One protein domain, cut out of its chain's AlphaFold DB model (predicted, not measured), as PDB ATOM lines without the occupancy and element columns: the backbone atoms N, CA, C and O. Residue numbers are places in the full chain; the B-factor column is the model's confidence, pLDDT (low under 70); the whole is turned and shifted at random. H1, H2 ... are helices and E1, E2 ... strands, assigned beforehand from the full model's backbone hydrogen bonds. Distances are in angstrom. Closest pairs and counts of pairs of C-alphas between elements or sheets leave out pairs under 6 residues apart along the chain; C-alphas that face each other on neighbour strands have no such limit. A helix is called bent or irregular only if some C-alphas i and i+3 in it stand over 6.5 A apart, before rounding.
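What this domain is: This is residues 3 to 152 and 203 to 239 of the 241 residues of an uncharacterized protein of viral metagenome (UniProt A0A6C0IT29). A strongly twisted sheet of seven parallel strands, in the order E5 E4 E3 E2 E1 E6 E7, curls like an L, with H8 and H9 in its hollow. H2, H5 and H6 cover the part with E3, E4 and E5 from the other side, and H10 packs at the E7 end. The printed part has 187 residues with ten named helices and seven named strands, E1 H1 E2 H2 H3 E3 H4 H5 E4 H6 E5 H7 H8 E6 H9 E7 H10 along the chain, class mixed. It is compact, with a radius of gyration of the C-alphas of 16.3 A and spans of 44 by 36 by 35 A.

How they stand to each other: E1, residues 8 to 12, and E2, residues 32 to 36, form a right-handed strand-helix-strand unit, two parallel neighbours with H1, residues 25 to 29, between; N 34 and O 10 are 2.7 A apart, within hydrogen-bond range. H1 only grazes the sheet. H2, residues 37 to 42, lies over E3, residues 56 to 61, at a height over the sheet of 8.7 A; the closest C-alphas are those of Asn 37 and Leu 59, 5.8 A apart. H3, residues 44 to 49, is not on the sheet. H5, residues 70 to 79, is irregular, C-alphas 75 and 78 being 7.7 A apart; on the same face as H2, it lies over E4, residues 80 to 85. H6, residues 88 to 95, touches H4, residues 63 to 68, and lies over E5, residues 104 to 106; the closest C-alphas of H6 and H4 are those of Leu 90 and Gly 63, 6.3 A apart. H7, residues 111 to 114, is not on the sheet. H8, residues 122 to 132, touches H9, residues 203 to 217, at a steep tilt of 43 degrees, the same way; the closest C-alphas are those of Pro 124 and Asn 207, 6.1 A apart. E6, residues 139 to 143, has E1 and E7, residues 222 to 224, as neighbours; N 11 and O 141 are 2.8 A apart, as are N 223 and O 140. H10, residues 226 to 239, also irregular with C-alphas 234 and 237 at 7.5 A, touches residues 209 to 213 of H9, about perpendicular at 84 degrees. Every O i to N i+4 pair is within hydrogen-bond range in H4, H8 and H9; it is 1 of 2 in H3, 4 of 6 in H5, 3 of 4 in H6, 7 of 10 in H10, 0 of 1 in H1 and 0 of 2 in H2, whose O i to N i+3 pairs are within range in 2 of 2 and 2 of 3; H7 is too short.

Where its parts are: E1 begins at C-alpha 8 (0.170, 55.844, 37.506), and H10 ends at C-alpha 239 (-18.949, 43.045, 52.890). H9 is 21.6 A long, H10 20.2 A and E3 16.2 A.

The domain as a whole: The two farthest C-alphas, those of Asp 98 and Asn 237, are 47.5 A apart. Residues 153 to 202 are not printed, and C-alphas 152 and 203 are 14.9 A apart across this cut. The link from E1 to H1 is long. Confidence is under 70 at residues 63 to 66, 117 to 118, 146 to 152, 203 to 205 and 237 to 239.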
ATOM      1  N   PHE A   3       6.827  60.081  46.659       87.69
ATOM      2  CA  PHE A   3       7.203  59.748  45.283       87.69
ATOM      3  C   PHE A   3       6.140  58.900  44.551       87.69
ATOM      4  O   PHE A   3       6.180  58.828  43.322       87.69
ATOM      5  N   LEU A   4       5.220  58.257  45.289       91.38
ATOM      6  CA  LEU A   4       4.055  57.549  44.745       91.38
ATOM      7  C   LEU A   4       2.885  58.492  44.408       91.38
ATOM      8  O   LEU A   4       1.966  58.086  43.694       91.38
ATOM      9  N   ASP A   5       2.901  59.734  44.894       93.56
ATOM     10  CA  ASP A   5       1.793  60.667  44.699       93.56
ATOM     11  C   ASP A   5       1.693  61.128  43.244       93.56
ATOM     12  O   ASP A   5       2.692  61.362  42.555       93.56
ATOM     13  N   ASN A   6       0.451  61.260  42.771       95.94
ATOM     14  CA  ASN A   6       0.102  61.631  41.401       95.94
ATOM     15  C   ASN A   6       0.776  60.743  40.328       95.94
ATOM     16  O   ASN A   6       0.994  61.172  39.194       95.94
ATOM     17  N   LYS A   7       1.118  59.497  40.681       97.25
ATOM     18  CA  LYS A   7       1.670  58.499  39.757       97.25
ATOM     19  C   LYS A   7       0.600  57.552  39.237       97.25
ATOM     20  O   LYS A   7      -0.374  57.259  39.931       97.25
ATOM     21  N   LYS A   8       0.802  57.061  38.017       98.25
ATOM     22  CA  LYS A   8       0.170  55.844  37.506       98.25
ATOM     23  C   LYS A   8       1.027  54.651  37.917       98.25
ATOM     24  O   LYS A   8       2.201  54.581  37.552       98.25
ATOM     25  N   ILE A   9       0.449  53.733  38.675       97.62
ATOM     26  CA  ILE A   9       1.139  52.590  39.272       97.62
ATOM     27  C   ILE A   9       0.495  51.313  38.739       97.62
ATOM     28  O   ILE A   9      -0.724  51.199  38.781       97.62
ATOM     29  N   LEU A  10       1.300  50.361  38.271       96.88
ATOM     30  CA  LEU A  10       0.853  49.005  37.945       96.88
ATOM     31  C   LEU A  10       1.404  48.025  38.980       96.88
ATOM     32  O   LEU A  10       2.616  47.951  39.161       96.88
ATOM     33  N   ILE A  11       0.544  47.238  39.618       94.25
ATOM     34  CA  ILE A  11       0.924  46.013  40.322       94.25
ATOM     35  C   ILE A  11       0.783  44.868  39.323       94.25
ATOM     36  O   ILE A  11      -0.329  44.493  38.962       94.25
ATOM     37  N   PHE A  12       1.913  44.321  38.876       92.62
ATOM     38  CA  PHE A  12       1.960  43.240  37.895       92.62
ATOM     39  C   PHE A  12       2.340  41.922  38.579       92.62
ATOM     40  O   PHE A  12       3.500  41.656  38.911       92.62
ATOM     41  N   GLY A  13       1.321  41.116  38.853       86.62
ATOM     42  CA  GLY A  13       1.417  39.838  39.537       86.62
ATOM     43  C   GLY A  13       1.682  38.643  38.609       86.62
ATOM     44  O   GLY A  13       1.788  38.784  37.390       86.62
ATOM     45  N   PRO A  14       1.824  37.443  39.191       76.88
ATOM     46  CA  PRO A  14       2.222  36.233  38.475       76.88
ATOM     47  C   PRO A  14       1.124  35.527  37.678       76.88
ATOM     48  O   PRO A  14       1.454  34.663  36.878       76.88
ATOM     49  N   ALA A  15      -0.154  35.847  37.892       77.69
ATOM     50  CA  ALA A  15      -1.245  35.227  37.134       77.69
ATOM     51  C   ALA A  15      -1.448  35.859  35.745       77.69
ATOM     52  O   ALA A  15      -2.291  35.399  34.979       77.69
ATOM     53  N   ASN A  16      -0.673  36.892  35.399       80.19
ATOM     54  CA  ASN A  16      -0.658  37.422  34.042       80.19
ATOM     55  C   ASN A  16      -0.114  36.358  33.084       80.19
ATOM     56  O   ASN A  16       0.973  35.823  33.305       80.19
ATOM     57  N   LYS A  17      -0.837  36.094  31.995       79.25
ATOM     58  CA  LYS A  17      -0.357  35.216  30.926       79.25
ATOM     59  C   LYS A  17       0.596  36.005  30.035       79.25
ATOM     60  O   LYS A  17       0.177  36.943  29.362       79.25
ATOM     61  N   PHE A  18       1.869  35.636  30.048       84.75
ATOM     62  CA  PHE A  18       2.870  36.161  29.130       84.75
ATOM     63  C   PHE A  18       3.953  35.107  28.897       84.75
ATOM     64  O   PHE A  18       4.189  34.230  29.723       84.75
ATOM     65  N   ASP A  19       4.622  35.225  27.766       86.19
ATOM     66  CA  ASP A  19       5.817  34.480  27.398       86.19
ATOM     67  C   ASP A  19       6.951  35.463  27.073       86.19
ATOM     68  O   ASP A  19       6.793  36.683  27.160       86.19
ATOM     69  N   GLU A  20       8.108  34.955  26.655       86.12
ATOM     70  CA  GLU A  20       9.257  35.788  26.286       86.12
ATOM     71  C   GLU A  20       9.013  36.712  25.075       86.12
ATOM     72  O   GLU A  20       9.796  37.642  24.845       86.12
ATOM     73  N   ASN A  21       7.945  36.486  24.301       86.94
ATOM     74  CA  ASN A  21       7.593  37.216  23.080       86.94
ATOM     75  C   ASN A  21       6.438  38.200  23.251       86.94
ATOM     76  O   ASN A  21       6.264  39.074  22.405       86.94
ATOM     77  N   SER A  22       5.737  38.121  24.373       91.31
ATOM     78  CA  SER A  22       4.632  39.000  24.723       91.31
ATOM     79  C   SER A  22       5.069  40.466  24.728       91.31
ATOM     80  O   SER A  22       6.091  40.831  25.325       91.31
ATOM     81  N   ASP A  23       4.298  41.324  24.063       91.56
ATOM     82  CA  ASP A  23       4.575  42.755  24.075       91.56
ATOM     83  C   ASP A  23       4.156  43.370  25.417       91.56
ATOM     84  O   ASP A  23       2.979  43.413  25.771       91.56
ATOM     85  N   LEU A  24       5.141  43.874  26.160       94.25
ATOM     86  CA  LEU A  24       4.939  44.593  27.419       94.25
ATOM     87  C   LEU A  24       5.187  46.101  27.266       94.25
ATOM     88  O   LEU A  24       5.452  46.797  28.246       94.25
ATOM     89  N   SER A  25       5.126  46.631  26.039       94.31
ATOM     90  CA  SER A  25       5.292  48.060  25.751       94.31
ATOM     91  C   SER A  25       4.306  48.943  26.522       94.31
ATOM     92  O   SER A  25       4.662  50.067  26.892       94.31
ATOM     93  N   TYR A  26       3.122  48.415  26.856       94.75
ATOM     94  CA  TYR A  26       2.110  49.090  27.672       94.75
ATOM     95  C   TYR A  26       2.605  49.453  29.082       94.75
ATOM     96  O   TYR A  26       2.061  50.374  29.686       94.75
ATOM     97  N   PHE A  27       3.688  48.842  29.588       96.75
ATOM     98  CA  PHE A  27       4.334  49.283  30.832       96.75
ATOM     99  C   PHE A  27       4.748  50.764  30.775       96.75
ATOM    100  O   PHE A  27       4.774  51.436  31.802       96.75
ATOM    101  N   ASN A  28       5.018  51.317  29.586       97.19
ATOM    102  CA  ASN A  28       5.322  52.742  29.414       97.19
ATOM    103  C   ASN A  28       4.129  53.682  29.665       97.19
ATOM    104  O   ASN A  28       4.326  54.898  29.678       97.19
ATOM    105  N   ASN A  29       2.921  53.151  29.868       97.00
ATOM    106  CA  ASN A  29       1.748  53.934  30.258       97.00
ATOM    107  C   ASN A  29       1.724  54.263  31.759       97.00
ATOM    108  O   ASN A  29       0.909  55.094  32.179       97.00
ATOM    109  N   TYR A  30       2.602  53.636  32.547       98.12
ATOM    110  CA  TYR A  30       2.713  53.805  33.992       98.12
ATOM    111  C   TYR A  30       4.047  54.455  34.354       98.12
ATOM    112  O   TYR A  30       5.051  54.306  33.659       98.12
ATOM    113  N   ASP A  31       4.065  55.165  35.477       97.88
ATOM    114  CA  ASP A  31       5.290  55.730  36.035       97.88
ATOM    115  C   ASP A  31       6.080  54.662  36.806       97.88
ATOM    116  O   ASP A  31       7.315  54.642  36.798       97.88
ATOM    117  N   LEU A  32       5.356  53.764  37.483       97.69
ATOM    118  CA  LEU A  32       5.902  52.754  38.382       97.69
ATOM    119  C   LEU A  32       5.270  51.390  38.108       97.69
ATOM    120  O   LEU A  32       4.049  51.273  38.039       97.69
ATOM    121  N   ILE A  33       6.111  50.361  38.022       97.12
ATOM    122  CA  ILE A  33       5.698  48.961  37.920       97.12
ATOM    123  C   ILE A  33       6.171  48.233  39.175       97.12
ATOM    124  O   ILE A  33       7.372  48.105  39.420       97.12
ATOM    125  N   ILE A  34       5.227  47.763  39.974       95.25
ATOM    126  CA  ILE A  34       5.457  46.962  41.165       95.25
ATOM    127  C   ILE A  34       5.334  45.490  40.772       95.25
ATOM    128  O   ILE A  34       4.271  45.044  40.347       95.25
ATOM    129  N   ILE A  35       6.412  44.729  40.932       91.62
ATOM    130  CA  ILE A  35       6.438  43.286  40.660       91.62
ATOM    131  C   ILE A  35       6.994  42.538  41.864       91.62
ATOM    132  O   ILE A  35       7.821  43.052  42.616       91.62
ATOM    133  N   ASN A  36       6.574  41.292  42.042       83.56
ATOM    134  CA  ASN A  36       7.233  40.387  42.980       83.56
ATOM    135  C   ASN A  36       8.620  39.987  42.444       83.56
ATOM    136  O   ASN A  36       8.863  39.993  41.239       83.56
ATOM    137  N   ASN A  37       9.527  39.598  43.332       73.19
ATOM    138  CA  ASN A  37      10.900  39.250  43.005       73.19
ATOM    139  C   ASN A  37      11.047  38.215  41.874       73.19
ATOM    140  O   ASN A  37      11.758  38.484  40.913       73.19
ATOM    141  N   LYS A  38      10.333  37.075  41.903       74.81
ATOM    142  CA  LYS A  38      10.455  36.050  40.836       74.81
ATOM    143  C   LYS A  38      10.139  36.599  39.434       74.81
ATOM    144  O   LYS A  38      10.725  36.162  38.448       74.81
ATOM    145  N   MET A  39       9.278  37.611  39.343       84.12
ATOM    146  CA  MET A  39       8.861  38.189  38.065       84.12
ATOM    147  C   MET A  39       9.982  38.947  37.357       84.12
ATOM    148  O   MET A  39       9.955  39.040  36.136       84.12
ATOM    149  N   ILE A  40      10.982  39.488  38.066       85.56
ATOM    150  CA  ILE A  40      12.015  40.295  37.395       85.56
ATOM    151  C   ILE A  40      12.885  39.461  36.450       85.56
ATOM    152  O   ILE A  40      13.338  39.967  35.422       85.56
ATOM    153  N   GLN A  41      13.098  38.186  36.784       84.06
ATOM    154  CA  GLN A  41      13.801  37.239  35.924       84.06
ATOM    155  C   GLN A  41      12.938  36.872  34.715       84.06
ATOM    156  O   GLN A  41      13.404  37.001  33.584       84.06
ATOM    157  N   LEU A  42      11.673  36.510  34.955       84.88
ATOM    158  CA  LEU A  42      10.716  36.111  33.916       84.88
ATOM    159  C   LEU A  42      10.456  37.227  32.903       84.88
ATOM    160  O   LEU A  42      10.429  36.988  31.705       84.88
ATOM    161  N   LEU A  43      10.333  38.466  33.375       90.56
ATOM    162  CA  LEU A  43      10.072  39.627  32.530       90.56
ATOM    163  C   LEU A  43      11.325  40.126  31.808       90.56
ATOM    164  O   LEU A  43      11.227  40.974  30.922       90.56
ATOM    165  N   GLN A  44      12.526  39.666  32.174       88.81
ATOM    166  CA  GLN A  44      13.766  40.209  31.624       88.81
ATOM    167  C   GLN A  44      13.828  40.183  30.082       88.81
ATOM    168  O   GLN A  44      14.272  41.198  29.528       88.81
ATOM    169  N   PRO A  45      13.440  39.099  29.378       90.69
ATOM    170  CA  PRO A  45      13.450  39.059  27.917       90.69
ATOM    171  C   PRO A  45      12.570  40.158  27.311       90.69
ATOM    172  O   PRO A  45      13.052  40.958  26.509       90.69
ATOM    173  N   ASN A  46      11.329  40.285  27.779       93.75
ATOM    174  CA  ASN A  46      10.367  41.289  27.320       93.75
ATOM    175  C   ASN A  46      10.844  42.707  27.653       93.75
ATOM    176  O   ASN A  46      10.871  43.595  26.803       93.75
ATOM    177  N   LEU A  47      11.331  42.914  28.880       90.69
ATOM    178  CA  LEU A  47      11.835  44.206  29.326       90.69
ATOM    179  C   LEU A  47      13.050  44.662  28.510       90.69
ATOM    180  O   LEU A  47      13.270  45.862  28.402       90.69
ATOM    181  N   LYS A  48      13.877  43.767  27.958       90.06
ATOM    182  CA  LYS A  48      14.985  44.169  27.069       90.06
ATOM    183  C   LYS A  48      14.491  44.699  25.717       90.06
ATOM    184  O   LYS A  48      15.174  45.533  25.133       90.06
ATOM    185  N   LYS A  49      13.327  44.243  25.241       90.94
ATOM    186  CA  LYS A  49      12.740  44.646  23.950       90.94
ATOM    187  C   LYS A  49      12.190  46.081  23.978       90.94
ATOM    188  O   LYS A  49      12.130  46.744  22.946       90.94
ATOM    189  N   ILE A  50      11.870  46.606  25.164       91.88
ATOM    190  CA  ILE A  50      11.387  47.983  25.348       91.88
ATOM    191  C   ILE A  50      12.564  48.972  25.261       91.88
ATOM    192  O   ILE A  50      13.274  49.188  26.245       91.88
ATOM    193  N   LYS A  51      12.756  49.594  24.088       84.38
ATOM    194  CA  LYS A  51      13.876  50.522  23.811       84.38
ATOM    195  C   LYS A  51      13.812  51.839  24.603       84.38
ATOM    196  O   LYS A  51      14.847  52.330  25.033       84.38
ATOM    197  N   ASN A  52      12.611  52.365  24.861       87.50
ATOM    198  CA  ASN A  52      12.400  53.668  25.513       87.50
ATOM    199  C   ASN A  52      11.587  53.526  26.805       87.50
ATOM    200  O   ASN A  52      10.413  53.893  26.852       87.50
ATOM    201  N   LYS A  53      12.193  52.953  27.850       92.56
ATOM    202  CA  LYS A  53      11.516  52.755  29.141       92.56
ATOM    203  C   LYS A  53      11.228  54.085  29.828       92.56
ATOM    204  O   LYS A  53      12.157  54.795  30.206       92.56
ATOM    205  N   LYS A  54       9.946  54.376  30.033       94.50
ATOM    206  CA  LYS A  54       9.460  55.552  30.776       94.50
ATOM    207  C   LYS A  54       9.116  55.246  32.236       94.50
ATOM    208  O   LYS A  54       8.981  56.168  33.030       94.50
ATOM    209  N   PHE A  55       9.026  53.967  32.590       96.06
ATOM    210  CA  PHE A  55       8.668  53.504  33.928       96.06
ATOM    211  C   PHE A  55       9.892  53.126  34.772       96.06
ATOM    212  O   PHE A  55      10.987  52.857  34.260       96.06
ATOM    213  N   ARG A  56       9.692  53.041  36.089       95.75
ATOM    214  CA  ARG A  56      10.649  52.466  37.046       95.75
ATOM    215  C   ARG A  56      10.066  51.223  37.717       95.75
ATOM    216  O   ARG A  56       8.856  51.116  37.875       95.75
ATOM    217  N   ILE A  57      10.930  50.294  38.124       95.94
ATOM    218  CA  ILE A  57      10.519  49.038  38.767       95.94
ATOM    219  C   ILE A  57      10.666  49.148  40.284       95.94
ATOM    220  O   ILE A  57      11.708  49.584  40.770       95.94
ATOM    221  N   ILE A  58       9.654  48.701  41.023       95.56
ATOM    222  CA  ILE A  58       9.711  48.459  42.467       95.56
ATOM    223  C   ILE A  58       9.580  46.953  42.687       95.56
ATOM    224  O   ILE A  58       8.674  46.322  42.140       95.56
ATOM    225  N   LEU A  59      10.480  46.374  43.483       92.81
ATOM    226  CA  LEU A  59      10.414  44.955  43.825       92.81
ATOM    227  C   LEU A  59       9.732  44.738  45.171       92.81
ATOM    228  O   LEU A  59      10.212  45.215  46.196       92.81
ATOM    229  N   LEU A  60       8.654  43.958  45.164       90.56
ATOM    230  CA  LEU A  60       8.025  43.404  46.359       90.56
ATOM    231  C   LEU A  60       8.775  42.147  46.794       90.56
ATOM    232  O   LEU A  60       8.828  41.155  46.063       90.56
ATOM    233  N   LEU A  61       9.340  42.185  47.998       86.69
ATOM    234  CA  LEU A  61      10.178  41.129  48.545       86.69
ATOM    235  C   LEU A  61       9.539  40.478  49.768       86.69
ATOM    236  O   LEU A  61       9.245  41.150  50.755       86.69
ATOM    237  N   ASN A  62       9.385  39.154  49.720       77.69
ATOM    238  CA  ASN A  62       9.068  38.342  50.893       77.69
ATOM    239  C   ASN A  62      10.343  37.719  51.491       77.69
ATOM    240  O   ASN A  62      11.401  37.674  50.851       77.69
ATOM    241  N   GLY A  63      10.249  37.239  52.733       69.62
ATOM    242  CA  GLY A  63      11.428  36.751  53.453       69.62
ATOM    243  C   GLY A  63      12.049  35.492  52.865       69.62
ATOM    244  O   GLY A  63      13.270  35.361  52.830       69.62
ATOM    245  N   VAL A  64      11.218  34.609  52.319       68.75
ATOM    246  CA  VAL A  64      11.668  33.346  51.736       68.75
ATOM    247  C   VAL A  64      12.570  33.589  50.524       68.75
ATOM    248  O   VAL A  64      13.656  33.023  50.429       68.75
ATOM    249  N   PHE A  65      12.150  34.458  49.603       66.12
ATOM    250  CA  PHE A  65      12.931  34.704  48.397       66.12
ATOM    251  C   PHE A  65      14.179  35.542  48.682       66.12
ATOM    252  O   PHE A  65      15.239  35.236  48.142       66.12
ATOM    253  N   THR A  66      14.068  36.569  49.535       68.94
ATOM    254  CA  THR A  66      15.198  37.462  49.860       68.94
ATOM    255  C   THR A  66      16.405  36.675  50.364       68.94
ATOM    256  O   THR A  66      17.531  36.954  49.966       68.94
ATOM    257  N   ASN A  67      16.160  35.641  51.170       71.12
ATOM    258  CA  ASN A  67      17.217  34.810  51.739       71.12
ATOM    259  C   ASN A  67      17.716  33.727  50.771       71.12
ATOM    260  O   ASN A  67      18.887  33.370  50.818       71.12
ATOM    261  N   GLY A  68      16.850  33.209  49.893       72.50
ATOM    262  CA  GLY A  68      17.207  32.142  48.952       72.50
ATOM    263  C   GLY A  68      17.857  32.609  47.645       72.50
ATOM    264  O   GLY A  68      18.364  31.779  46.903       72.50
ATOM    265  N   ASN A  69      17.815  33.908  47.318       75.88
ATOM    266  CA  ASN A  69      18.233  34.420  46.002       75.88
ATOM    267  C   ASN A  69      19.018  35.755  46.061       75.88
ATOM    268  O   ASN A  69      18.678  36.700  45.334       75.88
ATOM    269  N   PRO A  70      20.075  35.871  46.887       83.31
ATOM    270  CA  PRO A  70      20.840  37.114  47.034       83.31
ATOM    271  C   PRO A  70      21.493  37.584  45.722       83.31
ATOM    272  O   PRO A  70      21.452  38.773  45.399       83.31
ATOM    273  N   GLU A  71      22.013  36.655  44.915       83.75
ATOM    274  CA  GLU A  71      22.674  36.964  43.637       83.75
ATOM    275  C   GLU A  71      21.720  37.583  42.612       83.75
ATOM    276  O   GLU A  71      22.071  38.519  41.891       83.75
ATOM    277  N   THR A  72      20.471  37.116  42.583       82.44
ATOM    278  CA  THR A  72      19.421  37.696  41.741       82.44
ATOM    279  C   THR A  72      19.169  39.148  42.131       82.44
ATOM    280  O   THR A  72      19.139  40.023  41.268       82.44
ATOM    281  N   ILE A  73      19.035  39.428  43.427       87.12
ATOM    282  CA  ILE A  73      18.779  40.785  43.924       87.12
ATOM    283  C   ILE A  73      19.918  41.728  43.524       87.12
ATOM    284  O   ILE A  73      19.646  42.778  42.936       87.12
ATOM    285  N   LYS A  74      21.176  41.321  43.744       89.44
ATOM    286  CA  LYS A  74      22.365  42.091  43.342       89.44
ATOM    287  C   LYS A  74      22.412  42.336  41.831       89.44
ATOM    288  O   LYS A  74      22.606  43.467  41.388       89.44
ATOM    289  N   LYS A  75      22.171  41.299  41.020       88.62
ATOM    290  CA  LYS A  75      22.201  41.372  39.548       88.62
ATOM    291  C   LYS A  75      21.236  42.416  38.978       88.62
ATOM    292  O   LYS A  75      21.540  43.034  37.954       88.62
ATOM    293  N   TYR A  76      20.067  42.593  39.594       87.56
ATOM    294  CA  TYR A  76      19.031  43.489  39.078       87.56
ATOM    295  C   TYR A  76      18.936  44.841  39.795       87.56
ATOM    296  O   TYR A  76      18.198  45.696  39.308       87.56
ATOM    297  N   ASP A  77      19.708  45.087  40.859       91.25
ATOM    298  CA  ASP A  77      19.617  46.308  41.677       91.25
ATOM    299  C   ASP A  77      19.641  47.613  40.869       91.25
ATOM    300  O   ASP A  77      18.784  48.479  41.054       91.25
ATOM    301  N   LYS A  78      20.535  47.717  39.877       89.38
ATOM    302  CA  LYS A  78      20.647  48.905  39.009       89.38
ATOM    303  C   LYS A  78      19.363  49.240  38.232       89.38
ATOM    304  O   LYS A  78      19.221  50.354  37.738       89.38
ATOM    305  N   LYS A  79      18.446  48.280  38.071       88.00
ATOM    306  CA  LYS A  79      17.159  48.449  37.368       88.00
ATOM    307  C   LYS A  79      15.990  48.688  38.322       88.00
ATOM    308  O   LYS A  79      14.904  49.041  37.865       88.00
ATOM    309  N   VAL A  80      16.203  48.468  39.614       93.50
ATOM    310  CA  VAL A  80      15.191  48.567  40.662       93.50
ATOM    311  C   VAL A  80      15.310  49.933  41.319       93.50
ATOM    312  O   VAL A  80      16.391  50.340  41.736       93.50
ATOM    313  N   LEU A  81      14.197  50.656  41.396       95.44
ATOM    314  CA  LEU A  81      14.122  51.944  42.076       95.44
ATOM    315  C   LEU A  81      14.094  51.744  43.589       95.44
ATOM    316  O   LEU A  81      14.925  52.315  44.285       95.44
ATOM    317  N   LEU A  82      13.162  50.917  44.072       95.69
ATOM    318  CA  LEU A  82      12.977  50.610  45.488       95.69
ATOM    319  C   LEU A  82      12.656  49.132  45.708       95.69
ATOM    320  O   LEU A  82      12.107  48.453  44.836       95.69
ATOM    321  N   TYR A  83      12.929  48.688  46.925       94.06
ATOM    322  CA  TYR A  83      12.570  47.395  47.472       94.06
ATOM    323  C   TYR A  83      11.520  47.585  48.554       94.06
ATOM    324  O   TYR A  83      11.782  48.193  49.589       94.06
ATOM    325  N   PHE A  84      10.332  47.053  48.319       93.75
ATOM    326  CA  PHE A  84       9.265  46.995  49.305       93.75
ATOM    327  C   PHE A  84       9.352  45.644  50.008       93.75
ATOM    328  O   PHE A  84       8.999  44.609  49.439       93.75
ATOM    329  N   VAL A  85       9.882  45.641  51.227       90.94
ATOM    330  CA  VAL A  85      10.158  44.414  51.980       90.94
ATOM    331  C   VAL A  85       9.026  44.088  52.941       90.94
ATOM    332  O   VAL A  85       8.471  44.969  53.591       90.94
ATOM    333  N   SER A  86       8.683  42.807  53.046       86.38
ATOM    334  CA  SER A  86       7.561  42.350  53.869       86.38
ATOM    335  C   SER A  86       7.775  42.515  55.370       86.38
ATOM    336  O   SER A  86       6.792  42.576  56.099       86.38
ATOM    337  N   GLU A  87       9.032  42.497  55.821       82.69
ATOM    338  CA  GLU A  87       9.430  42.522  57.230       82.69
ATOM    339  C   GLU A  87      10.702  43.355  57.419       82.69
ATOM    340  O   GLU A  87      11.602  43.326  56.573       82.69
ATOM    341  N   THR A  88      10.829  44.032  58.562       81.00
ATOM    342  CA  THR A  88      11.986  44.891  58.878       81.00
ATOM    343  C   THR A  88      13.309  44.121  58.897       81.00
ATOM    344  O   THR A  88      14.337  44.648  58.477       81.00
ATOM    345  N   CYS A  89      13.306  42.846  59.303       81.62
ATOM    346  CA  CYS A  89      14.513  42.012  59.295       81.62
ATOM    347  C   CYS A  89      15.096  41.809  57.882       81.62
ATOM    348  O   CYS A  89      16.306  41.636  57.735       81.62
ATOM    349  N   LEU A  90      14.271  41.902  56.832       84.94
ATOM    350  CA  LEU A  90      14.725  41.781  55.445       84.94
ATOM    351  C   LEU A  90      15.487  43.011  54.971       84.94
ATOM    352  O   LEU A  90      16.375  42.872  54.134       84.94
ATOM    353  N   ALA A  91      15.202  44.187  55.535       86.94
ATOM    354  CA  ALA A  91      16.003  45.376  55.270       86.94
ATOM    355  C   ALA A  91      17.465  45.140  55.674       86.94
ATOM    356  O   ALA A  91      18.374  45.431  54.901       86.94
ATOM    357  N   GLY A  92      17.687  44.501  56.831       87.06
ATOM    358  CA  GLY A  92      19.017  44.089  57.283       87.06
ATOM    359  C   GLY A  92      19.725  43.150  56.305       87.06
ATOM    360  O   GLY A  92      20.911  43.321  56.033       87.06
ATOM    361  N   ASN A  93      19.000  42.186  55.733       88.69
ATOM    362  CA  ASN A  93      19.573  41.251  54.764       88.69
ATOM    363  C   ASN A  93      19.940  41.937  53.446       88.69
ATOM    364  O   ASN A  93      20.998  41.652  52.900       88.69
ATOM    365  N   LEU A  94      19.121  42.873  52.962       91.69
ATOM    366  CA  LEU A  94      19.444  43.658  51.769       91.69
ATOM    367  C   LEU A  94      20.651  44.576  51.985       91.69
ATOM    368  O   LEU A  94      21.511  44.650  51.113       91.69
ATOM    369  N   MET A  95      20.764  45.219  53.149       91.75
ATOM    370  CA  MET A  95      21.932  46.049  53.466       91.75
ATOM    371  C   MET A  95      23.233  45.230  53.491       91.75
ATOM    372  O   MET A  95      24.256  45.707  53.016       91.75
ATOM    373  N   LYS A  96      23.197  43.970  53.953       91.19
ATOM    374  CA  LYS A  96      24.341  43.033  53.860       91.19
ATOM    375  C   LYS A  96      24.705  42.643  52.421       91.19
ATOM    376  O   LYS A  96      25.775  42.089  52.192       91.19
ATOM    377  N   LEU A  97      23.810  42.885  51.463       90.31
ATOM    378  CA  LEU A  97      24.049  42.708  50.030       90.31
ATOM    379  C   LEU A  97      24.479  44.018  49.349       90.31
ATOM    380  O   LEU A  97      24.413  44.094  48.123       90.31
ATOM    381  N   ASP A  98      24.890  45.025  50.123       92.88
ATOM    382  CA  ASP A  98      25.308  46.352  49.652       92.88
ATOM    383  C   ASP A  98      24.190  47.142  48.946       92.88
ATOM    384  O   ASP A  98      24.444  48.044  48.147       92.88
ATOM    385  N   ILE A  99      22.926  46.818  49.242       94.38
ATOM    386  CA  ILE A  99      21.779  47.599  48.777       94.38
ATOM    387  C   ILE A  99      21.639  48.844  49.655       94.38
ATOM    388  O   ILE A  99      21.536  48.741  50.879       94.38
ATOM    389  N   ASP A 100      21.589  50.021  49.024       95.06
ATOM    390  CA  ASP A 100      21.402  51.298  49.721       95.06
ATOM    391  C   ASP A 100      20.105  51.276  50.547       95.06
ATOM    392  O   ASP A 100      19.014  51.048  50.019       95.06
ATOM    393  N   ASN A 101      20.221  51.570  51.843       94.44
ATOM    394  CA  ASN A 101      19.095  51.666  52.766       94.44
ATOM    395  C   ASN A 101      18.016  52.653  52.285       94.44
ATOM    396  O   ASN A 101      16.828  52.423  52.491       94.44
ATOM    397  N   LYS A 102      18.394  53.718  51.565       94.25
ATOM    398  CA  LYS A 102      17.438  54.671  50.973       94.25
ATOM    399  C   LYS A 102      16.530  54.033  49.923       94.25
ATOM    400  O   LYS A 102      15.476  54.591  49.619       94.25
ATOM    401  N   LYS A 103      16.922  52.881  49.364       94.88
ATOM    402  CA  LYS A 103      16.107  52.113  48.420       94.88
ATOM    403  C   LYS A 103      15.138  51.155  49.110       94.88
ATOM    404  O   LYS A 103      14.309  50.564  48.425       94.88
ATOM    405  N   ILE A 104      15.228  50.967  50.423       94.31
ATOM    406  CA  ILE A 104      14.472  49.943  51.143       94.31
ATOM    407  C   ILE A 104      13.309  50.589  51.890       94.31
ATOM    408  O   ILE A 104      13.479  51.519  52.673       94.31
ATOM    409  N   VAL A 105      12.109  50.063  51.674       93.06
ATOM    410  CA  VAL A 105      10.893  50.459  52.384       93.06
ATOM    411  C   VAL A 105      10.306  49.222  53.039       93.06
ATOM    412  O   VAL A 105       9.912  48.275  52.358       93.06
ATOM    413  N   SER A 106      10.241  49.225  54.369       90.88
ATOM    414  CA  SER A 106       9.538  48.178  55.107       90.88
ATOM    415  C   SER A 106       8.033  48.384  54.997       90.88
ATOM    416  O   SER A 106       7.536  49.476  55.251       90.88
ATOM    417  N   MET A 107       7.316  47.323  54.634       90.62
ATOM    418  CA  MET A 107       5.856  47.245  54.718       90.62
ATOM    419  C   MET A 107       5.391  46.605  56.033       90.62
ATOM    420  O   MET A 107       4.211  46.279  56.175       90.62
ATOM    421  N   ALA A 108       6.314  46.371  56.974       81.81
ATOM    422  CA  ALA A 108       5.966  45.934  58.316       81.81
ATOM    423  C   ALA A 108       5.269  47.084  59.045       81.81
ATOM    424  O   ALA A 108       5.916  48.022  59.510       81.81
ATOM    425  N   ASN A 109       3.944  47.010  59.104       76.19
ATOM    426  CA  ASN A 109       3.089  48.023  59.707       76.19
ATOM    427  C   ASN A 109       2.512  47.520  61.031       76.19
ATOM    428  O   ASN A 109       2.551  46.327  61.342       76.19
ATOM    429  N   ASN A 110       1.922  48.429  61.807       80.00
ATOM    430  CA  ASN A 110       1.108  48.040  62.952       80.00
ATOM    431  C   ASN A 110      -0.227  47.451  62.460       80.00
ATOM    432  O   ASN A 110      -1.227  48.162  62.365       80.00
ATOM    433  N   TYR A 111      -0.246  46.155  62.140       83.25
ATOM    434  CA  TYR A 111      -1.415  45.478  61.562       83.25
ATOM    435  C   TYR A 111      -2.661  45.560  62.460       83.25
ATOM    436  O   TYR A 111      -3.781  45.606  61.951       83.25
ATOM    437  N   SER A 112      -2.479  45.679  63.782       78.25
ATOM    438  CA  SER A 112      -3.590  45.840  64.729       78.25
ATOM    439  C   SER A 112      -4.406  47.118  64.485       78.25
ATOM    440  O   SER A 112      -5.619  47.104  64.670       78.25
ATOM    441  N   LYS A 113      -3.786  48.187  63.955       84.25
ATOM    442  CA  LYS A 113      -4.483  49.418  63.525       84.25
ATOM    443  C   LYS A 113      -5.508  49.149  62.416       84.25
ATOM    444  O   LYS A 113      -6.471  49.893  62.264       84.25
ATOM    445  N   PHE A 114      -5.292  48.090  61.645       82.38
ATOM    446  CA  PHE A 114      -6.147  47.651  60.548       82.38
ATOM    447  C   PHE A 114      -7.027  46.454  60.934       82.38
ATOM    448  O   PHE A 114      -7.598  45.814  60.053       82.38
ATOM    449  N   ASN A 115      -7.144  46.154  62.235       78.19
ATOM    450  CA  ASN A 115      -7.879  45.015  62.791       78.19
ATOM    451  C   ASN A 115      -7.391  43.639  62.310       78.19
ATOM    452  O   ASN A 115      -8.151  42.677  62.377       78.19
ATOM    453  N   PHE A 116      -6.135  43.532  61.865       74.44
ATOM    454  CA  PHE A 116      -5.541  42.239  61.532       74.44
ATOM    455  C   PHE A 116      -5.076  41.513  62.788       74.44
ATOM    456  O   PHE A 116      -4.275  42.049  63.558       74.44
ATOM    457  N   LYS A 117      -5.543  40.274  62.967       66.88
ATOM    458  CA  LYS A 117      -5.109  39.410  64.080       66.88
ATOM    459  C   LYS A 117      -3.787  38.697  63.789       66.88
ATOM    460  O   LYS A 117      -3.051  38.369  64.716       66.88
ATOM    461  N   GLY A 118      -3.502  38.443  62.512       68.25
ATOM    462  CA  GLY A 118      -2.303  37.747  62.044       68.25
ATOM    463  C   GLY A 118      -1.368  38.622  61.210       68.25
ATOM    464  O   GLY A 118      -1.555  39.830  61.072       68.25
ATOM    465  N   CYS A 119      -0.347  37.991  60.625       70.94
ATOM    466  CA  CYS A 119       0.524  38.654  59.658       70.94
ATOM    467  C   CYS A 119      -0.165  38.684  58.277       70.94
ATOM    468  O   CYS A 119      -0.433  37.615  57.722       70.94
ATOM    469  N   PRO A 120      -0.455  39.868  57.709       77.38
ATOM    470  CA  PRO A 120      -1.080  39.978  56.397       77.38
ATOM    471  C   PRO A 120      -0.186  39.457  55.266       77.38
ATOM    472  O   PRO A 120       1.045  39.443  55.348       77.38
ATOM    473  N   ASN A 121      -0.805  39.102  54.147       76.88
ATOM    474  CA  ASN A 121      -0.100  38.821  52.903       76.88
ATOM    475  C   ASN A 121       0.476  40.113  52.293       76.88
ATOM    476  O   ASN A 121       0.150  41.233  52.685       76.88
ATOM    477  N   MET A 122       1.334  39.958  51.282       80.38
ATOM    478  CA  MET A 122       2.072  41.067  50.658       80.38
ATOM    479  C   MET A 122       1.190  42.216  50.158       80.38
ATOM    480  O   MET A 122       1.594  43.372  50.249       80.38
ATOM    481  N   ILE A 123       0.005  41.915  49.627       81.62
ATOM    482  CA  ILE A 123      -0.865  42.941  49.047       81.62
ATOM    483  C   ILE A 123      -1.595  43.741  50.119       81.62
ATOM    484  O   ILE A 123      -1.484  44.965  50.077       81.62
ATOM    485  N   PRO A 124      -2.246  43.130  51.127       85.31
ATOM    486  CA  PRO A 124      -2.755  43.900  52.256       85.31
ATOM    487  C   PRO A 124      -1.666  44.709  52.963       85.31
ATOM    488  O   PRO A 124      -1.904  45.872  53.262       85.31
ATOM    489  N   LYS A 125      -0.437  44.186  53.110       88.50
ATOM    490  CA  LYS A 125       0.710  44.975  53.605       88.50
ATOM    491  C   LYS A 125       0.998  46.215  52.762       88.50
ATOM    492  O   LYS A 125       1.169  47.302  53.310       88.50
ATOM    493  N   LEU A 126       1.040  46.058  51.438       90.06
ATOM    494  CA  LEU A 126       1.236  47.171  50.512       90.06
ATOM    495  C   LEU A 126       0.106  48.198  50.643       90.06
ATOM    496  O   LEU A 126       0.379  49.386  50.760       90.06
ATOM    497  N   ILE A 127      -1.149  47.758  50.689       90.56
ATOM    498  CA  ILE A 127      -2.309  48.646  50.842       90.56
ATOM    499  C   ILE A 127      -2.262  49.391  52.180       90.56
ATOM    500  O   ILE A 127      -2.442  50.607  52.205       90.56
ATOM    501  N   MET A 128      -1.955  48.701  53.281       91.25
ATOM    502  CA  MET A 128      -1.760  49.321  54.596       91.25
ATOM    503  C   MET A 128      -0.672  50.394  54.550       91.25
ATOM    504  O   MET A 128      -0.884  51.490  55.060       91.25
ATOM    505  N   LEU A 129       0.454  50.121  53.875       91.75
ATOM    506  CA  LEU A 129       1.528  51.097  53.681       91.75
ATOM    507  C   LEU A 129       1.024  52.338  52.918       91.75
ATOM    508  O   LEU A 129       1.326  53.466  53.311       91.75
ATOM    509  N   LEU A 130       0.250  52.150  51.844       91.44
ATOM    510  CA  LEU A 130      -0.329  53.260  51.075       91.44
ATOM    511  C   LEU A 130      -1.277  54.110  51.935       91.44
ATOM    512  O   LEU A 130      -1.224  55.338  51.858       91.44
ATOM    513  N   ILE A 131      -2.103  53.473  52.773       90.88
ATOM    514  CA  ILE A 131      -3.031  54.154  53.687       90.88
ATOM    515  C   ILE A 131      -2.267  54.928  54.769       90.88
ATOM    516  O   ILE A 131      -2.528  56.114  54.968       90.88
ATOM    517  N   ASP A 132      -1.309  54.290  55.448       90.38
ATOM    518  CA  ASP A 132      -0.543  54.907  56.540       90.38
ATOM    519  C   ASP A 132       0.239  56.134  56.070       90.38
ATOM    520  O   ASP A 132       0.321  57.140  56.779       90.38
ATOM    521  N   HIS A 133       0.751  56.086  54.841       90.12
ATOM    522  CA  HIS A 133       1.437  57.214  54.228       90.12
ATOM    523  C   HIS A 133       0.530  58.167  53.445       90.12
ATOM    524  O   HIS A 133       1.050  59.107  52.845       90.12
ATOM    525  N   LYS A 134      -0.794  57.958  53.464       91.25
ATOM    526  CA  LYS A 134      -1.793  58.794  52.778       91.25
ATOM    527  C   LYS A 134      -1.462  59.033  51.298       91.25
ATOM    528  O   LYS A 134      -1.612  60.144  50.797       91.25
ATOM    529  N   VAL A 135      -0.989  57.993  50.614       92.44
ATOM    530  CA  VAL A 135      -0.574  58.082  49.209       92.44
ATOM    531  C   VAL A 135      -1.778  58.415  48.329       92.44
ATOM    532  O   VAL A 135      -2.789  57.714  48.363       92.44
ATOM    533  N   ASN A 136      -1.656  59.451  47.499       92.56
ATOM    534  CA  ASN A 136      -2.689  59.867  46.550       92.56
ATOM    535  C   ASN A 136      -2.205  59.643  45.114       92.56
ATOM    536  O   ASN A 136      -1.709  60.556  44.450       92.56
ATOM    537  N   PHE A 137      -2.326  58.410  44.632       94.50
ATOM    538  CA  PHE A 137      -1.975  58.061  43.256       94.50
ATOM    539  C   PHE A 137      -2.988  58.620  42.246       94.50
ATOM    540  O   PHE A 137      -4.156  58.860  42.555       94.50
ATOM    541  N   LYS A 138      -2.529  58.800  41.002       95.94
ATOM    542  CA  LYS A 138      -3.378  59.178  39.863       95.94
ATOM    543  C   LYS A 138      -4.190  57.987  39.353       95.94
ATOM    544  O   LYS A 138      -5.339  58.152  38.966       95.94
ATOM    545  N   LEU A 139      -3.564  56.811  39.319       97.00
ATOM    546  CA  LEU A 139      -4.169  55.534  38.945       97.00
ATOM    547  C   LEU A 139      -3.377  54.412  39.617       97.00
ATOM    548  O   LEU A 139      -2.146  54.434  39.571       97.00
ATOM    549  N   LEU A 140      -4.072  53.429  40.173       96.19
ATOM    550  CA  LEU A 140      -3.497  52.157  40.588       96.19
ATOM    551  C   LEU A 140      -4.162  51.046  39.783       96.19
ATOM    552  O   LEU A 140      -5.354  50.813  39.921       96.19
ATOM    553  N   GLU A 141      -3.401  50.366  38.944       95.81
ATOM    554  CA  GLU A 141      -3.867  49.185  38.230       95.81
ATOM    555  C   GLU A 141      -3.283  47.927  38.863       95.81
ATOM    556  O   GLU A 141      -2.106  47.897  39.223       95.81
ATOM    557  N   ILE A 142      -4.104  46.897  39.024       92.81
ATOM    558  CA  ILE A 142      -3.738  45.629  39.644       92.81
ATOM    559  C   ILE A 142      -4.060  44.515  38.654       92.81
ATOM    560  O   ILE A 142      -5.225  44.277  38.357       92.81
ATOM    561  N   SER A 143      -3.027  43.828  38.167       89.75
ATOM    562  CA  SER A 143      -3.164  42.775  37.159       89.75
ATOM    563  C   SER A 143      -2.411  41.511  37.558       89.75
ATOM    564  O   SER A 143      -1.289  41.583  38.065       89.75
ATOM    565  N   GLY A 144      -2.982  40.342  37.288       78.19
ATOM    566  CA  GLY A 144      -2.454  39.013  37.581       78.19
ATOM    567  C   GLY A 144      -2.213  38.772  39.065       78.19
ATOM    568  O   GLY A 144      -1.261  38.077  39.435       78.19
ATOM    569  N   LEU A 145      -3.020  39.392  39.922       75.38
ATOM    570  CA  LEU A 145      -2.854  39.291  41.358       75.38
ATOM    571  C   LEU A 145      -3.545  38.048  41.915       75.38
ATOM    572  O   LEU A 145      -4.756  37.898  41.813       75.38
ATOM    573  N   THR A 146      -2.780  37.208  42.609       63.72
ATOM    574  CA  THR A 146      -3.339  36.114  43.401       63.72
ATOM    575  C   THR A 146      -3.417  36.552  44.861       63.72
ATOM    576  O   THR A 146      -2.409  36.690  45.552       63.72
ATOM    577  N   LEU A 147      -4.628  36.779  45.371       55.69
ATOM    578  CA  LEU A 147      -4.845  37.128  46.784       55.69
ATOM    579  C   LEU A 147      -4.705  35.913  47.725       55.69
ATOM    580  O   LEU A 147      -5.108  35.972  48.883       55.69
ATOM    581  N   TYR A 148      -4.120  34.809  47.232       52.03
ATOM    582  CA  TYR A 148      -4.186  33.475  47.838       52.03
ATOM    583  C   TYR A 148      -5.609  33.133  48.289       52.03
ATOM    584  O   TYR A 148      -5.810  32.503  49.322       52.03
ATOM    585  N   MET A 149      -6.593  33.568  47.502       41.12
ATOM    586  CA  MET A 149      -7.976  33.184  47.690       41.12
ATOM    587  C   MET A 149      -8.094  31.706  47.378       41.12
ATOM    588  O   MET A 149      -7.895  31.269  46.250       41.12
ATOM    589  N   LYS A 150      -8.394  30.925  48.403       36.09
ATOM    590  CA  LYS A 150      -8.895  29.573  48.244       36.09
ATOM    591  C   LYS A 150     -10.365  29.712  47.845       36.09
ATOM    592  O   LYS A 150     -11.242  29.520  48.677       36.09
ATOM    593  N   LEU A 151     -10.632  30.116  46.603       38.69
ATOM    594  CA  LEU A 151     -11.926  29.802  46.007       38.69
ATOM    595  C   LEU A 151     -11.924  28.284  45.833       38.69
ATOM    596  O   LEU A 151     -10.947  27.685  45.391       38.69
ATOM    597  N   SER A 152     -12.952  27.655  46.373       34.69
ATOM    598  CA  SER A 152     -13.012  26.266  46.824       34.69
ATOM    599  C   SER A 152     -12.958  25.194  45.729       34.69
ATOM    600  O   SER A 152     -13.435  24.090  45.963       34.69
ATOM    601  N   GLY A 203      -7.390  33.645  57.723       50.03
ATOM    602  CA  GLY A 203      -6.369  34.555  57.204       50.03
ATOM    603  C   GLY A 203      -6.658  34.967  55.761       50.03
ATOM    604  O   GLY A 203      -6.553  36.139  55.417       50.03
ATOM    605  N   ILE A 204      -7.062  34.029  54.903       57.94
ATOM    606  CA  ILE A 204      -7.385  34.313  53.498       57.94
ATOM    607  C   ILE A 204      -8.593  35.251  53.382       57.94
ATOM    608  O   ILE A 204      -8.518  36.244  52.657       57.94
ATOM    609  N   ILE A 205      -9.666  34.973  54.130       66.06
ATOM    610  CA  ILE A 205     -10.865  35.817  54.160       66.06
ATOM    611  C   ILE A 205     -10.517  37.210  54.697       66.06
ATOM    612  O   ILE A 205     -10.831  38.194  54.044       66.06
ATOM    613  N   GLU A 206      -9.779  37.321  55.805       71.25
ATOM    614  CA  GLU A 206      -9.354  38.612  56.376       71.25
ATOM    615  C   GLU A 206      -8.534  39.449  55.370       71.25
ATOM    616  O   GLU A 206      -8.804  40.637  55.172       71.25
ATOM    617  N   ASN A 207      -7.584  38.820  54.662       76.75
ATOM    618  CA  ASN A 207      -6.788  39.459  53.607       76.75
ATOM    619  C   ASN A 207      -7.652  39.963  52.442       76.75
ATOM    620  O   ASN A 207      -7.452  41.086  51.969       76.75
ATOM    621  N   PHE A 208      -8.604  39.150  51.984       77.25
ATOM    622  CA  PHE A 208      -9.466  39.511  50.866       77.25
ATOM    623  C   PHE A 208     -10.515  40.558  51.250       77.25
ATOM    624  O   PHE A 208     -10.661  41.555  50.550       77.25
ATOM    625  N   THR A 209     -11.171  40.413  52.401       78.12
ATOM    626  CA  THR A 209     -12.110  41.401  52.946       78.12
ATOM    627  C   THR A 209     -11.444  42.765  53.108       78.12
ATOM    628  O   THR A 209     -12.043  43.786  52.767       78.12
ATOM    629  N   PHE A 210     -10.196  42.813  53.584       84.81
ATOM    630  CA  PHE A 210      -9.449  44.068  53.674       84.81
ATOM    631  C   PHE A 210      -9.219  44.709  52.303       84.81
ATOM    632  O   PHE A 210      -9.464  45.904  52.127       84.81
ATOM    633  N   PHE A 211      -8.791  43.909  51.322       86.81
ATOM    634  CA  PHE A 211      -8.636  44.365  49.944       86.81
ATOM    635  C   PHE A 211      -9.958  44.889  49.367       86.81
ATOM    636  O   PHE A 211      -9.973  45.989  48.824       86.81
ATOM    637  N   LEU A 212     -11.063  44.159  49.530       85.25
ATOM    638  CA  LEU A 212     -12.378  44.556  49.026       85.25
ATOM    639  C   LEU A 212     -12.858  45.880  49.632       85.25
ATOM    640  O   LEU A 212     -13.329  46.751  48.902       85.25
ATOM    641  N   LYS A 213     -12.699  46.067  50.950       87.38
ATOM    642  CA  LYS A 213     -13.035  47.333  51.628       87.38
ATOM    643  C   LYS A 213     -12.221  48.496  51.070       87.38
ATOM    644  O   LYS A 213     -12.768  49.567  50.820       87.38
ATOM    645  N   TYR A 214     -10.924  48.279  50.856       89.12
ATOM    646  CA  TYR A 214     -10.073  49.277  50.221       89.12
ATOM    647  C   TYR A 214     -10.526  49.558  48.784       89.12
ATOM    648  O   TYR A 214     -10.741  50.711  48.431       89.12
ATOM    649  N   TYR A 215     -10.758  48.523  47.976       88.81
ATOM    650  CA  TYR A 215     -11.215  48.670  46.598       88.81
ATOM    651  C   TYR A 215     -12.513  49.481  46.509       88.81
ATOM    652  O   TYR A 215     -12.536  50.474  45.788       88.81
ATOM    653  N   LYS A 216     -13.544  49.139  47.301       87.56
ATOM    654  CA  LYS A 216     -14.849  49.835  47.352       87.56
ATOM    655  C   LYS A 216     -14.706  51.339  47.615       87.56
ATOM    656  O   LYS A 216     -15.395  52.134  46.989       87.56
ATOM    657  N   ASN A 217     -13.768  51.740  48.473       88.25
ATOM    658  CA  ASN A 217     -13.545  53.150  48.814       88.25
ATOM    659  C   ASN A 217     -12.766  53.943  47.747       88.25
ATOM    660  O   ASN A 217     -12.740  55.170  47.806       88.25
ATOM    661  N   TYR A 218     -12.110  53.268  46.798       88.75
ATOM    662  CA  TYR A 218     -11.199  53.891  45.829       88.75
ATOM    663  C   TYR A 218     -11.451  53.444  44.378       88.75
ATOM    664  O   TYR A 218     -10.561  53.587  43.537       88.75
ATOM    665  N   GLN A 219     -12.648  52.939  44.060       87.00
ATOM    666  CA  GLN A 219     -12.979  52.350  42.749       87.00
ATOM    667  C   GLN A 219     -12.704  53.290  41.564       87.00
ATOM    668  O   GLN A 219     -12.278  52.845  40.507       87.00
ATOM    669  N   GLU A 220     -12.857  54.605  41.738       90.25
ATOM    670  CA  GLU A 220     -12.585  55.582  40.671       90.25
ATOM    671  C   GLU A 220     -11.100  55.675  40.283       90.25
ATOM    672  O   GLU A 220     -10.761  56.107  39.179       90.25
ATOM    673  N   LYS A 221     -10.196  55.291  41.194       92.19
ATOM    674  CA  LYS A 221      -8.740  55.378  41.004       92.19
ATOM    675  C   LYS A 221      -8.064  54.016  40.909       92.19
ATOM    676  O   LYS A 221      -6.881  53.974  40.557       92.19
ATOM    677  N   ILE A 222      -8.764  52.933  41.238       93.69
ATOM    678  CA  ILE A 222      -8.233  51.573  41.187       93.69
ATOM    679  C   ILE A 222      -8.870  50.824  40.024       93.69
ATOM    680  O   ILE A 222     -10.085  50.703  39.947       93.69
ATOM    681  N   LYS A 223      -8.030  50.278  39.149       94.75
ATOM    682  CA  LYS A 223      -8.433  49.322  38.118       94.75
ATOM    683  C   LYS A 223      -7.893  47.945  38.462       94.75
ATOM    684  O   LYS A 223      -6.780  47.819  38.970       94.75
ATOM    685  N   VAL A 224      -8.677  46.925  38.165       91.31
ATOM    686  CA  VAL A 224      -8.306  45.519  38.321       91.31
ATOM    687  C   VAL A 224      -8.500  44.810  36.982       91.31
ATOM    688  O   VAL A 224      -9.288  45.278  36.160       91.31
ATOM    689  N   ASP A 225      -7.769  43.724  36.744       86.75
ATOM    690  CA  ASP A 225      -8.016  42.864  35.581       86.75
ATOM    691  C   ASP A 225      -9.382  42.153  35.657       86.75
ATOM    692  O   ASP A 225     -10.012  42.097  36.716       86.75
ATOM    693  N   ASP A 226      -9.830  41.587  34.532       80.00
ATOM    694  CA  ASP A 226     -11.141  40.934  34.424       80.00
ATOM    695  C   ASP A 226     -11.302  39.746  35.387       80.00
ATOM    696  O   ASP A 226     -12.392  39.505  35.904       80.00
ATOM    697  N   ILE A 227     -10.221  39.010  35.664       79.06
ATOM    698  CA  ILE A 227     -10.254  37.842  36.552       79.06
ATOM    699  C   ILE A 227     -10.538  38.308  37.980       79.06
ATOM    700  O   ILE A 227     -11.464  37.823  38.631       79.06
ATOM    701  N   LEU A 228      -9.774  39.285  38.461       80.56
ATOM    702  CA  LEU A 228      -9.954  39.856  39.784       80.56
ATOM    703  C   LEU A 228     -11.280  40.618  39.885       80.56
ATOM    704  O   LEU A 228     -11.920  40.559  40.931       80.56
ATOM    705  N   GLN A 229     -11.730  41.280  38.816       84.81
ATOM    706  CA  GLN A 229     -13.034  41.943  38.783       84.81
ATOM    707  C   GLN A 229     -14.187  40.949  38.961       84.81
ATOM    708  O   GLN A 229     -15.104  41.230  39.732       84.81
ATOM    709  N   ASN A 230     -14.130  39.787  38.307       75.62
ATOM    710  CA  ASN A 230     -15.131  38.730  38.478       75.62
ATOM    711  C   ASN A 230     -15.148  38.220  39.922       75.62
ATOM    712  O   ASN A 230     -16.196  38.209  40.563       75.62
ATOM    713  N   ILE A 231     -13.969  37.930  40.476       75.94
ATOM    714  CA  ILE A 231     -13.827  37.505  41.872       75.94
ATOM    715  C   ILE A 231     -14.386  38.560  42.840       75.94
ATOM    716  O   ILE A 231     -15.043  38.218  43.822       75.94
ATOM    717  N   ILE A 232     -14.145  39.850  42.584       80.56
ATOM    718  CA  ILE A 232     -14.722  40.936  43.382       80.56
ATOM    719  C   ILE A 232     -16.246  40.912  43.282       80.56
ATOM    720  O   ILE A 232     -16.901  40.936  44.318       80.56
ATOM    721  N   ASN A 233     -16.814  40.845  42.077       80.25
ATOM    722  CA  ASN A 233     -18.264  40.877  41.870       80.25
ATOM    723  C   ASN A 233     -18.982  39.725  42.590       80.25
ATOM    724  O   ASN A 233     -20.010  39.958  43.224       80.25
ATOM    725  N   ASP A 234     -18.399  38.526  42.575       71.56
ATOM    726  CA  ASP A 234     -18.966  37.343  43.231       71.56
ATOM    727  C   ASP A 234     -18.978  37.454  44.763       71.56
ATOM    728  O   ASP A 234     -19.758  36.787  45.442       71.56
ATOM    729  N   ASN A 235     -18.117  38.304  45.326       70.88
ATOM    730  CA  ASN A 235     -17.859  38.354  46.762       70.88
ATOM    731  C   ASN A 235     -18.123  39.724  47.400       70.88
ATOM    732  O   ASN A 235     -18.060  39.846  48.622       70.88
ATOM    733  N   ILE A 236     -18.425  40.771  46.626       71.00
ATOM    734  CA  ILE A 236     -18.580  42.135  47.158       71.00
ATOM    735  C   ILE A 236     -19.773  42.252  48.116       71.00
ATOM    736  O   ILE A 236     -19.720  43.030  49.065       71.00
ATOM    737  N   ASN A 237     -20.794  41.410  47.928       64.81
ATOM    738  CA  ASN A 237     -21.966  41.319  48.802       64.81
ATOM    739  C   ASN A 237     -21.645  40.713  50.183       64.81
ATOM    740  O   ASN A 237     -22.426  40.878  51.114       64.81
ATOM    741  N   LEU A 238     -20.488  40.055  50.345       61.72
ATOM    742  CA  LEU A 238     -20.017  39.548  51.642       61.72
ATOM    743  C   LEU A 238     -19.504  40.666  52.564       61.72
ATOM    744  O   LEU A 238     -19.184  40.401  53.717       61.72
ATOM    745  N   LEU A 239     -19.373  41.905  52.072       61.69
ATOM    746  CA  LEU A 239     -18.949  43.045  52.890       61.69
ATOM    747  C   LEU A 239     -20.062  43.641  53.756       61.69
ATOM    748  O   LEU A 239     -19.744  44.359  54.705       61.69
TER     749      LEU A 239